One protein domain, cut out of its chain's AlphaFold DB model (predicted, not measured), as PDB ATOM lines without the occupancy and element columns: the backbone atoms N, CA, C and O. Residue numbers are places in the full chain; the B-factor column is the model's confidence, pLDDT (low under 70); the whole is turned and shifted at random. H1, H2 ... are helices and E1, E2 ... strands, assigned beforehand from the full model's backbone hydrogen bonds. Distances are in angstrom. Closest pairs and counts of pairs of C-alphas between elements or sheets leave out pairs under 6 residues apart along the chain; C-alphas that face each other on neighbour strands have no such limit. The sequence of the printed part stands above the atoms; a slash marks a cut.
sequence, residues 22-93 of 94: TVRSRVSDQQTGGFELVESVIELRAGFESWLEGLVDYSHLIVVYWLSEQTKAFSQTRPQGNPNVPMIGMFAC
ATOM      1  N   THR A  22      -1.631  30.930  -3.399       96.94
ATOM      2  CA  THR A  22      -0.993  29.628  -3.627       96.94
ATOM      3  C   THR A  22       0.495  29.800  -3.902       96.94
ATOM      4  O   THR A  22       0.930  30.860  -4.349       96.94
ATOM      5  N   VAL A  23       1.285  28.762  -3.631       96.38
ATOM      6  CA  VAL A  23       2.723  28.746  -3.925       96.38
ATOM      7  C   VAL A  23       2.973  27.820  -5.106       96.38
ATOM      8  O   VAL A  23       2.465  26.700  -5.134       96.38
ATOM      9  N   ARG A  24       3.777  28.275  -6.067       95.69
ATOM     10  CA  ARG A  24       4.243  27.479  -7.204       95.69
ATOM     11  C   ARG A  24       5.757  27.377  -7.183       95.69
ATOM     12  O   ARG A  24       6.447  28.365  -6.953       95.69
ATOM     13  N   SER A  25       6.272  26.186  -7.460       95.06
ATOM     14  CA  SER A  25       7.705  25.947  -7.620       95.06
ATOM     15  C   SER A  25       7.938  24.774  -8.573       95.06
ATOM     16  O   SER A  25       6.993  24.119  -9.014       95.06
ATOM     17  N   ARG A  26       9.207  24.487  -8.870       94.38
ATOM     18  CA  ARG A  26       9.606  23.287  -9.627       94.38
ATOM     19  C   ARG A  26       9.525  21.979  -8.826       94.38
ATOM     20  O   ARG A  26       9.791  20.923  -9.388       94.38
ATOM     21  N   VAL A  27       9.248  22.043  -7.523       93.25
ATOM     22  CA  VAL A  27       9.151  20.864  -6.653       93.25
ATOM     23  C   VAL A  27       7.750  20.273  -6.797       93.25
ATOM     24  O   VAL A  27       6.775  20.917  -6.417       93.25
ATOM     25  N   SER A  28       7.663  19.072  -7.370       88.19
ATOM     26  CA  SER A  28       6.404  18.350  -7.613       88.19
ATOM     27  C   SER A  28       6.081  17.292  -6.563       88.19
ATOM     28  O   SER A  28       4.923  16.921  -6.424       88.19
ATOM     29  N   ASP A  29       7.093  16.806  -5.848       88.69
ATOM     30  CA  ASP A  29       6.979  15.672  -4.937       88.69
ATOM     31  C   ASP A  29       7.541  16.027  -3.562       88.69
ATOM     32  O   ASP A  29       8.410  16.895  -3.417       88.69
ATOM     33  N   GLN A  30       7.062  15.322  -2.537       86.12
ATOM     34  CA  GLN A  30       7.571  15.479  -1.179       86.12
ATOM     35  C   GLN A  30       9.058  15.130  -1.133       86.12
ATOM     36  O   GLN A  30       9.463  14.002  -1.414       86.12
ATOM     37  N   GLN A  31       9.870  16.100  -0.731       88.00
ATOM     38  CA  GLN A  31      11.304  15.927  -0.565       88.00
ATOM     39  C   GLN A  31      11.777  16.520   0.756       88.00
ATOM     40  O   GLN A  31      11.147  17.403   1.339       88.00
ATOM     41  N   THR A  32      12.918  16.026   1.222       85.19
ATOM     42  CA  THR A  32      13.599  16.557   2.396       85.19
ATOM     43  C   THR A  32      14.843  17.317   1.955       85.19
ATOM     44  O   THR A  32      15.750  16.725   1.375       85.19
ATOM     45  N   GLY A  33      14.910  18.608   2.282       86.44
ATOM     46  CA  GLY A  33      16.026  19.470   1.883       86.44
ATOM     47  C   GLY A  33      16.046  19.766   0.378       86.44
ATOM     48  O   GLY A  33      15.073  19.504  -0.326       86.44
ATOM     49  N   GLY A  34      17.151  20.341  -0.111       88.50
ATOM     50  CA  GLY A  34      17.323  20.655  -1.535       88.50
ATOM     51  C   GLY A  34      16.552  21.893  -2.003       88.50
ATOM     52  O   GLY A  34      16.244  22.022  -3.189       88.50
ATOM     53  N   PHE A  35      16.202  22.789  -1.078       90.88
ATOM     54  CA  PHE A  35      15.418  23.996  -1.353       90.88
ATOM     55  C   PHE A  35      16.279  25.242  -1.603       90.88
ATOM     56  O   PHE A  35      15.754  26.277  -1.995       90.88
ATOM     57  N   GLU A  36      17.599  25.158  -1.427       92.94
ATOM     58  CA  GLU A  36      18.526  26.300  -1.432       92.94
ATOM     59  C   GLU A  36      18.547  27.048  -2.771       92.94
ATOM     60  O   GLU A  36      18.788  28.250  -2.813       92.94
ATOM     61  N   LEU A  37      18.291  26.330  -3.868       93.75
ATOM     62  CA  LEU A  37      18.243  26.864  -5.232       93.75
ATOM     63  C   LEU A  37      16.832  26.776  -5.839       93.75
ATOM     64  O   LEU A  37      16.678  26.820  -7.060       93.75
ATOM     65  N   VAL A  38      15.804  26.535  -5.021       95.12
ATOM     66  CA  VAL A  38      14.417  26.465  -5.488       95.12
ATOM     67  C   VAL A  38      13.816  27.861  -5.454       95.12
ATOM     68  O   VAL A  38      13.438  28.370  -4.404       95.12
ATOM     69  N   GLU A  39      13.677  28.458  -6.631       96.56
ATOM     70  CA  GLU A  39      12.856  29.650  -6.801       96.56
ATOM     71  C   GLU A  39      11.370  29.271  -6.743       96.56
ATOM     72  O   GLU A  39      10.943  28.263  -7.321       96.56
ATOM     73  N   SER A  40      10.590  30.062  -6.008       96.69
ATOM     74  CA  SER A  40       9.151  29.869  -5.830       96.69
ATOM     75  C   SER A  40       8.411  31.181  -6.048       96.69
ATOM     76  O   SER A  40       8.926  32.251  -5.735       96.69
ATOM     77  N   VAL A  41       7.180  31.084  -6.540       97.75
ATOM     78  CA  VAL A  41       6.278  32.219  -6.747       97.75
ATOM     79  C   VAL A  41       5.091  32.071  -5.805       97.75
ATOM     80  O   VAL A  41       4.435  31.029  -5.791       97.75
ATOM     81  N   ILE A  42       4.812  33.113  -5.022       97.75
ATOM     82  CA  ILE A  42       3.602  33.211  -4.202       97.75
ATOM     83  C   ILE A  42       2.583  34.033  -4.990       97.75
ATOM     84  O   ILE A  42       2.740  35.239  -5.156       97.75
ATOM     85  N   GLU A  43       1.546  33.373  -5.492       97.44
ATOM     86  CA  GLU A  43       0.453  34.005  -6.226       97.44
ATOM     87  C   GLU A  43      -0.691  34.320  -5.261       97.44
ATOM     88  O   GLU A  43      -1.352  33.405  -4.762       97.44
ATOM     89  N   LEU A  44      -0.932  35.604  -4.991       96.94
ATOM     90  CA  LEU A  44      -2.059  36.039  -4.167       96.94
ATOM     91  C   LEU A  44      -3.364  36.087  -4.971       96.94
ATOM     92  O   LEU A  44      -3.368  36.277  -6.187       96.94
ATOM     93  N   ARG A  45      -4.489  35.923  -4.272       95.19
ATOM     94  CA  ARG A  45      -5.829  36.140  -4.827       95.19
ATOM     95  C   ARG A  45      -6.021  37.626  -5.157       95.19
ATOM     96  O   ARG A  45      -5.397  38.490  -4.547       95.19
ATOM     97  N   ALA A  46      -6.916  37.916  -6.100       93.88
ATOM     98  CA  ALA A  46      -7.296  39.293  -6.414       93.88
ATOM     99  C   ALA A  46      -7.849  40.013  -5.170       93.88
ATOM    100  O   ALA A  46      -8.539  39.392  -4.357       93.88
ATOM    101  N   GLY A  47      -7.572  41.312  -5.043       92.38
ATOM    102  CA  GLY A  47      -7.999  42.153  -3.917       92.38
ATOM    103  C   GLY A  47      -6.921  42.416  -2.859       92.38
ATOM    104  O   GLY A  47      -7.150  43.214  -1.951       92.38
ATOM    105  N   PHE A  48      -5.749  41.784  -2.973       93.44
ATOM    106  CA  PHE A  48      -4.603  41.997  -2.079       93.44
ATOM    107  C   PHE A  48      -3.514  42.901  -2.679       93.44
ATOM    108  O   PHE A  48      -2.460  43.076  -2.075       93.44
ATOM    109  N   GLU A  49      -3.734  43.500  -3.850       93.94
ATOM    110  CA  GLU A  49      -2.714  44.260  -4.581       93.94
ATOM    111  C   GLU A  49      -2.181  45.440  -3.761       93.94
ATOM    112  O   GLU A  49      -0.970  45.607  -3.625       93.94
ATOM    113  N   SER A  50      -3.073  46.222  -3.145       94.62
ATOM    114  CA  SER A  50      -2.677  47.354  -2.296       94.62
ATOM    115  C   SER A  50      -2.045  46.922  -0.970       94.62
ATOM    116  O   SER A  50      -1.384  47.719  -0.319       94.62
ATOM    117  N   TRP A  51      -2.228  45.666  -0.555       94.00
ATOM    118  CA  TRP A  51      -1.668  45.140   0.695       94.00
ATOM    119  C   TRP A  51      -0.175  44.816   0.554       94.00
ATOM    120  O   TRP A  51       0.501  44.581   1.552       94.00
ATOM    121  N   LEU A  52       0.342  44.808  -0.681       95.00
ATOM    122  CA  LEU A  52       1.755  44.607  -1.001       95.00
ATOM    123  C   LEU A  52       2.561  45.915  -1.032       95.00
ATOM    124  O   LEU A  52       3.769  45.881  -1.273       95.00
ATOM    125  N   GLU A  53       1.923  47.069  -0.825       96.75
ATOM    126  CA  GLU A  53       2.608  48.363  -0.835       96.75
ATOM    127  C   GLU A  53       3.720  48.405   0.231       96.75
ATOM    128  O   GLU A  53       3.510  48.063   1.392       96.75
ATOM    129  N   GLY A  54       4.938  48.775  -0.182       97.50
ATOM    130  CA  GLY A  54       6.129  48.783   0.680       97.50
ATOM    131  C   GLY A  54       6.801  47.418   0.888       97.50
ATOM    132  O   GLY A  54       7.885  47.360   1.462       97.50
ATOM    133  N   LEU A  55       6.233  46.309   0.389       96.94
ATOM    134  CA  LEU A  55       6.851  44.981   0.531       96.94
ATOM    135  C   LEU A  55       8.229  44.902  -0.150       96.94
ATOM    136  O   LEU A  55       9.116  44.204   0.333       96.94
ATOM    137  N   VAL A  56       8.415  45.644  -1.247       97.19
ATOM    138  CA  VAL A  56       9.666  45.698  -2.026       97.19
ATOM    139  C   VAL A  56      10.864  46.231  -1.228       97.19
ATOM    140  O   VAL A  56      12.004  45.934  -1.577       97.19
ATOM    141  N   ASP A  57      10.622  46.967  -0.140       98.19
ATOM    142  CA  ASP A  57      11.682  47.505   0.720       98.19
ATOM    143  C   ASP A  57      12.287  46.435   1.652       98.19
ATOM    144  O   ASP A  57      13.315  46.666   2.296       98.19
ATOM    145  N   TYR A  58      11.684  45.242   1.715       97.75
ATOM    146  CA  TYR A  58      12.147  44.119   2.523       97.75
ATOM    147  C   TYR A  58      12.846  43.067   1.663       97.75
ATOM    148  O   TYR A  58      12.354  42.641   0.623       97.75
ATOM    149  N   SER A  59      13.986  42.575   2.147       97.19
ATOM    150  CA  SER A  59      14.729  41.490   1.492       97.19
ATOM    151  C   SER A  59      14.323  40.089   1.961       97.19
ATOM    152  O   SER A  59      14.671  39.110   1.309       97.19
ATOM    153  N   HIS A  60      13.624  39.974   3.095       97.25
ATOM    154  CA  HIS A  60      13.278  38.698   3.725       97.25
ATOM    155  C   HIS A  60      11.852  38.732   4.271       97.25
ATOM    156  O   HIS A  60      11.431  39.736   4.845       97.25
ATOM    157  N   LEU A  61      11.141  37.610   4.139       96.38
ATOM    158  CA  LEU A  61       9.758  37.442   4.576       96.38
ATOM    159  C   LEU A  61       9.619  36.187   5.439       96.38
ATOM    160  O   LEU A  61      10.277  35.176   5.194       96.38
ATOM    161  N   ILE A  62       8.710  36.234   6.412       97.19
ATOM    162  CA  ILE A  62       8.183  35.028   7.053       97.19
ATOM    163  C   ILE A  62       6.893  34.670   6.326       97.19
ATOM    164  O   ILE A  62       5.926  35.427   6.355       97.19
ATOM    165  N   VAL A  63       6.887  33.508   5.680       96.31
ATOM    166  CA  VAL A  63       5.730  33.006   4.939       96.31
ATOM    167  C   VAL A  63       5.140  31.832   5.706       96.31
ATOM    168  O   VAL A  63       5.794  30.806   5.888       96.31
ATOM    169  N   VAL A  64       3.894  31.983   6.152       96.19
ATOM    170  CA  VAL A  64       3.115  30.896   6.752       96.19
ATOM    171  C   VAL A  64       2.251  30.285   5.660       96.19
ATOM    172  O   VAL A  64       1.476  30.985   5.011       96.19
ATOM    173  N   TYR A  65       2.393  28.983   5.449       95.38
ATOM    174  CA  TYR A  65       1.678  28.252   4.411       95.38
ATOM    175  C   TYR A  65       1.123  26.941   4.961       95.38
ATOM    176  O   TYR A  65       1.527  26.464   6.023       95.38
ATOM    177  N   TRP A  66       0.165  26.369   4.237       93.94
ATOM    178  CA  TRP A  66      -0.470  25.112   4.603       93.94
ATOM    179  C   TRP A  66       0.160  23.952   3.833       93.94
ATOM    180  O   TRP A  66       0.227  23.985   2.604       93.94
ATOM    181  N   LEU A  67       0.585  22.906   4.545       92.25
ATOM    182  CA  LEU A  67       1.054  21.658   3.940       92.25
ATOM    183  C   LEU A  67      -0.152  20.850   3.437       92.25
ATOM    184  O   LEU A  67      -0.612  19.923   4.098       92.25
ATOM    185  N   SER A  68      -0.689  21.226   2.275       90.94
ATOM    186  CA  SER A  68      -1.959  20.715   1.728       90.94
ATOM    187  C   SER A  68      -2.013  19.202   1.523       90.94
ATOM    188  O   SER A  68      -3.086  18.614   1.634       90.94
ATOM    189  N   GLU A  69      -0.876  18.557   1.278       89.75
ATOM    190  CA  GLU A  69      -0.802  17.099   1.134       89.75
ATOM    191  C   GLU A  69      -0.718  16.348   2.473       89.75
ATOM    192  O   GLU A  69      -0.958  15.138   2.525       89.75
ATOM    193  N   GLN A  70      -0.406  17.039   3.575       88.88
ATOM    194  CA  GLN A  70      -0.343  16.439   4.907       88.88
ATOM    195  C   GLN A  70      -1.754  16.294   5.478       88.88
ATOM    196  O   GLN A  70      -2.267  17.129   6.217       88.88
ATOM    197  N   THR A  71      -2.394  15.186   5.115       89.81
ATOM    198  CA  THR A  71      -3.784  14.862   5.483       89.81
ATOM    199  C   THR A  71      -3.909  14.050   6.772       89.81
ATOM    200  O   THR A  71      -5.018  13.726   7.200       89.81
ATOM    201  N   LYS A  72      -2.783  13.688   7.398       89.56
ATOM    202  CA  LYS A  72      -2.735  12.850   8.599       89.56
ATOM    203  C   LYS A  72      -1.865  13.498   9.663       89.56
ATOM    204  O   LYS A  72      -0.780  13.990   9.370       89.56
ATOM    205  N   ALA A  73      -2.329  13.431  10.903       88.88
ATOM    206  CA  ALA A  73      -1.546  13.805  12.068       88.88
ATOM    207  C   ALA A  73      -0.916  12.558  12.696       88.88
ATOM    208  O   ALA A  73      -1.556  11.510  12.799       88.88
ATOM    209  N   PHE A  74       0.322  12.693  13.164       91.81
ATOM    210  CA  PHE A  74       1.015  11.654  13.921       91.81
ATOM    211  C   PHE A  74       1.491  12.244  15.245       91.81
ATOM    212  O   PHE A  74       1.948  13.384  15.293       91.81
ATOM    213  N   SER A  75       1.397  11.474  16.327       95.75
ATOM    214  CA  SER A  75       1.886  11.897  17.644       95.75
ATOM    215  C   SER A  75       3.415  11.869  17.737       95.75
ATOM    216  O   SER A  75       4.011  12.630  18.503       95.75
ATOM    217  N   GLN A  76       4.054  11.005  16.949       96.44
ATOM    218  CA  GLN A  76       5.496  10.815  16.908       96.44
ATOM    219  C   GLN A  76       5.979  10.614  15.471       96.44
ATOM    220  O   GLN A  76       5.219  10.179  14.606       96.44
ATOM    221  N   THR A  77       7.250  10.917  15.224       94.25
ATOM    222  CA  THR A  77       7.904  10.691  13.934       94.25
ATOM    223  C   THR A  77       9.394  10.406  14.104       94.25
ATOM    224  O   THR A  77       9.988  10.692  15.148       94.25
ATOM    225  N   ARG A  78      10.013   9.854  13.058       94.25
ATOM    226  CA  ARG A  78      11.467   9.918  12.892       94.25
ATOM    227  C   ARG A  78      11.774  11.141  12.033       94.25
ATOM    228  O   ARG A  78      11.202  11.233  10.943       94.25
ATOM    229  N   PRO A  79      12.650  12.063  12.473       92.12
ATOM    230  CA  PRO A  79      13.046  13.212  11.669       92.12
ATOM    231  C   PRO A  79      13.397  12.789  10.243       92.12
ATOM    232  O   PRO A  79      14.223  11.895  10.049       92.12
ATOM    233  N   GLN A  80      12.736  13.407   9.260       89.00
ATOM    234  CA  GLN A  80      12.978  13.161   7.834       89.00
ATOM    235  C   GLN A  80      12.791  11.690   7.400       89.00
ATOM    236  O   GLN A  80      13.364  11.249   6.409       89.00
ATOM    237  N   GLY A  81      12.043  10.889   8.170       88.44
ATOM    238  CA  GLY A  81      11.867   9.455   7.915       88.44
ATOM    239  C   GLY A  81      13.130   8.606   8.115       88.44
ATOM    240  O   GLY A  81      13.135   7.433   7.748       88.44
ATOM    241  N   ASN A  82      14.201   9.155   8.697       90.75
ATOM    242  CA  ASN A  82      15.480   8.460   8.816       90.75
ATOM    243  C   ASN A  82      15.383   7.277   9.813       90.75
ATOM    244  O   ASN A  82      15.102   7.491  10.995       90.75
ATOM    245  N   PRO A  83      15.636   6.020   9.391       93.56
ATOM    246  CA  PRO A  83      15.493   4.851  10.263       93.56
ATOM    247  C   PRO A  83      16.560   4.773  11.366       93.56
ATOM    248  O   PRO A  83      16.360   4.067  12.353       93.56
ATOM    249  N   ASN A  84      17.666   5.509  11.225       96.56
ATOM    250  CA  ASN A  84      18.814   5.461  12.132       96.56
ATOM    251  C   ASN A  84      18.715   6.443  13.311       96.56
ATOM    252  O   ASN A  84      19.591   6.452  14.172       96.56
ATOM    253  N   VAL A  85      17.672   7.278  13.364       94.75
ATOM    254  CA  VAL A  85      17.451   8.246  14.454       94.75
ATOM    255  C   VAL A  85      16.249   7.842  15.308       94.75
ATOM    256  O   VAL A  85      15.333   7.190  14.796       94.75
ATOM    257  N   PRO A  86      16.223   8.184  16.609       96.06
ATOM    258  CA  PRO A  86      15.130   7.811  17.500       96.06
ATOM    259  C   PRO A  86      13.778   8.387  17.062       96.06
ATOM    260  O   PRO A  86      13.690   9.416  16.395       96.06
ATOM    261  N   MET A  87      12.717   7.697  17.477       97.12
ATOM    262  CA  MET A  87      11.348   8.193  17.382       97.12
ATOM    263  C   MET A  87      11.153   9.303  18.420       97.12
ATOM    264  O   MET A  87      11.441   9.086  19.598       97.12
ATOM    265  N   ILE A  88      10.665  10.471  18.003       97.00
ATOM    266  CA  ILE A  88      10.429  11.622  18.886       97.00
ATOM    267  C   ILE A  88       9.019  12.184  18.701       97.00
ATOM    268  O   ILE A  88       8.337  11.864  17.729       97.00
ATOM    269  N   GLY A  89       8.551  12.991  19.657       97.25
ATOM    270  CA  GLY A  89       7.246  13.654  19.563       97.25
ATOM    271  C   GLY A  89       7.184  14.620  18.380       97.25
ATOM    272  O   GLY A  89       8.165  15.302  18.099       97.25
ATOM    273  N   MET A  90       6.031  14.707  17.709       94.38
ATOM    274  CA  MET A  90       5.882  15.526  16.496       94.38
ATOM    275  C   MET A  90       6.234  17.002  16.721       94.38
ATOM    276  O   MET A  90       6.894  17.614  15.893       94.38
ATOM    277  N   PHE A  91       5.880  17.558  17.881       95.75
ATOM    278  CA  PHE A  91       6.196  18.950  18.223       95.75
ATOM    279  C   PHE A  91       7.673  19.203  18.565       95.75
ATOM    280  O   PHE A  91       8.064  20.351  18.741       95.75
ATOM    281  N   ALA A  92       8.499  18.157  18.661       95.38
ATOM    282  CA  ALA A  92       9.952  18.292  18.748       95.38
ATOM    283  C   ALA A  92      10.626  18.307  17.358       95.38
ATOM    284  O   ALA A  92      11.841  18.483  17.273       95.38
ATOM    285  N   CYS A  93       9.852  18.128  16.281       90.31
ATOM    286  CA  CYS A  93      10.293  18.232  14.893       90.31
ATOM    287  C   CYS A  93       9.879  19.569  14.262       90.31
ATOM    288  O   CYS A  93       9.103  20.336  14.831       90.31
TER     289      CYS A  93
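This is residues 22 to 93 of the 94 residues of the protein "TsaA-like domain-containing protein" of Fimbriimonas ginsengisoli Gsoil 348 (UniProt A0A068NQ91). With little regular structure, this is an elongated, winding chain: a two-strand hairpin, E1 and E2, with the small helix H1 towards one end and, at the other end, a loop closed by a short antiparallel pairing of residues 76 to 77 with 88 to 89. The 72 printed residues hold E1, E2 and H1 in that order, mixed, with 13 residues in named elements. The whole is only just loose, close to extended, with a radius of gyration of the C-alphas of 16.6 A and spans of 47 by 25 by 23 A.

Find C-alpha 22 at (-0.993, 29.628, -3.627), where E1, residues 22 to 25, begins its 10.3 A. E2, residues 40 to 44, covers 12.9 A. H1, residues 49 to 52, covers 5.7 A and ends at (1.755, 44.607, -1.001).

E1 and E2 are antiparallel at 160 degrees; look at N 22 and O 43, 2.8 A apart, within hydrogen-bond range. H1 is apart from E1; it is too short for an O i to N i+4 pair, and its 1 O i to N i+3 pair is within range.

C-alphas 50 and 84 are farthest apart, 49.2 A. The link E1 to E2 is long; residues 53 to 62 stand free. The printed part has no cut, and no printed residue is under 70 in pLDDT.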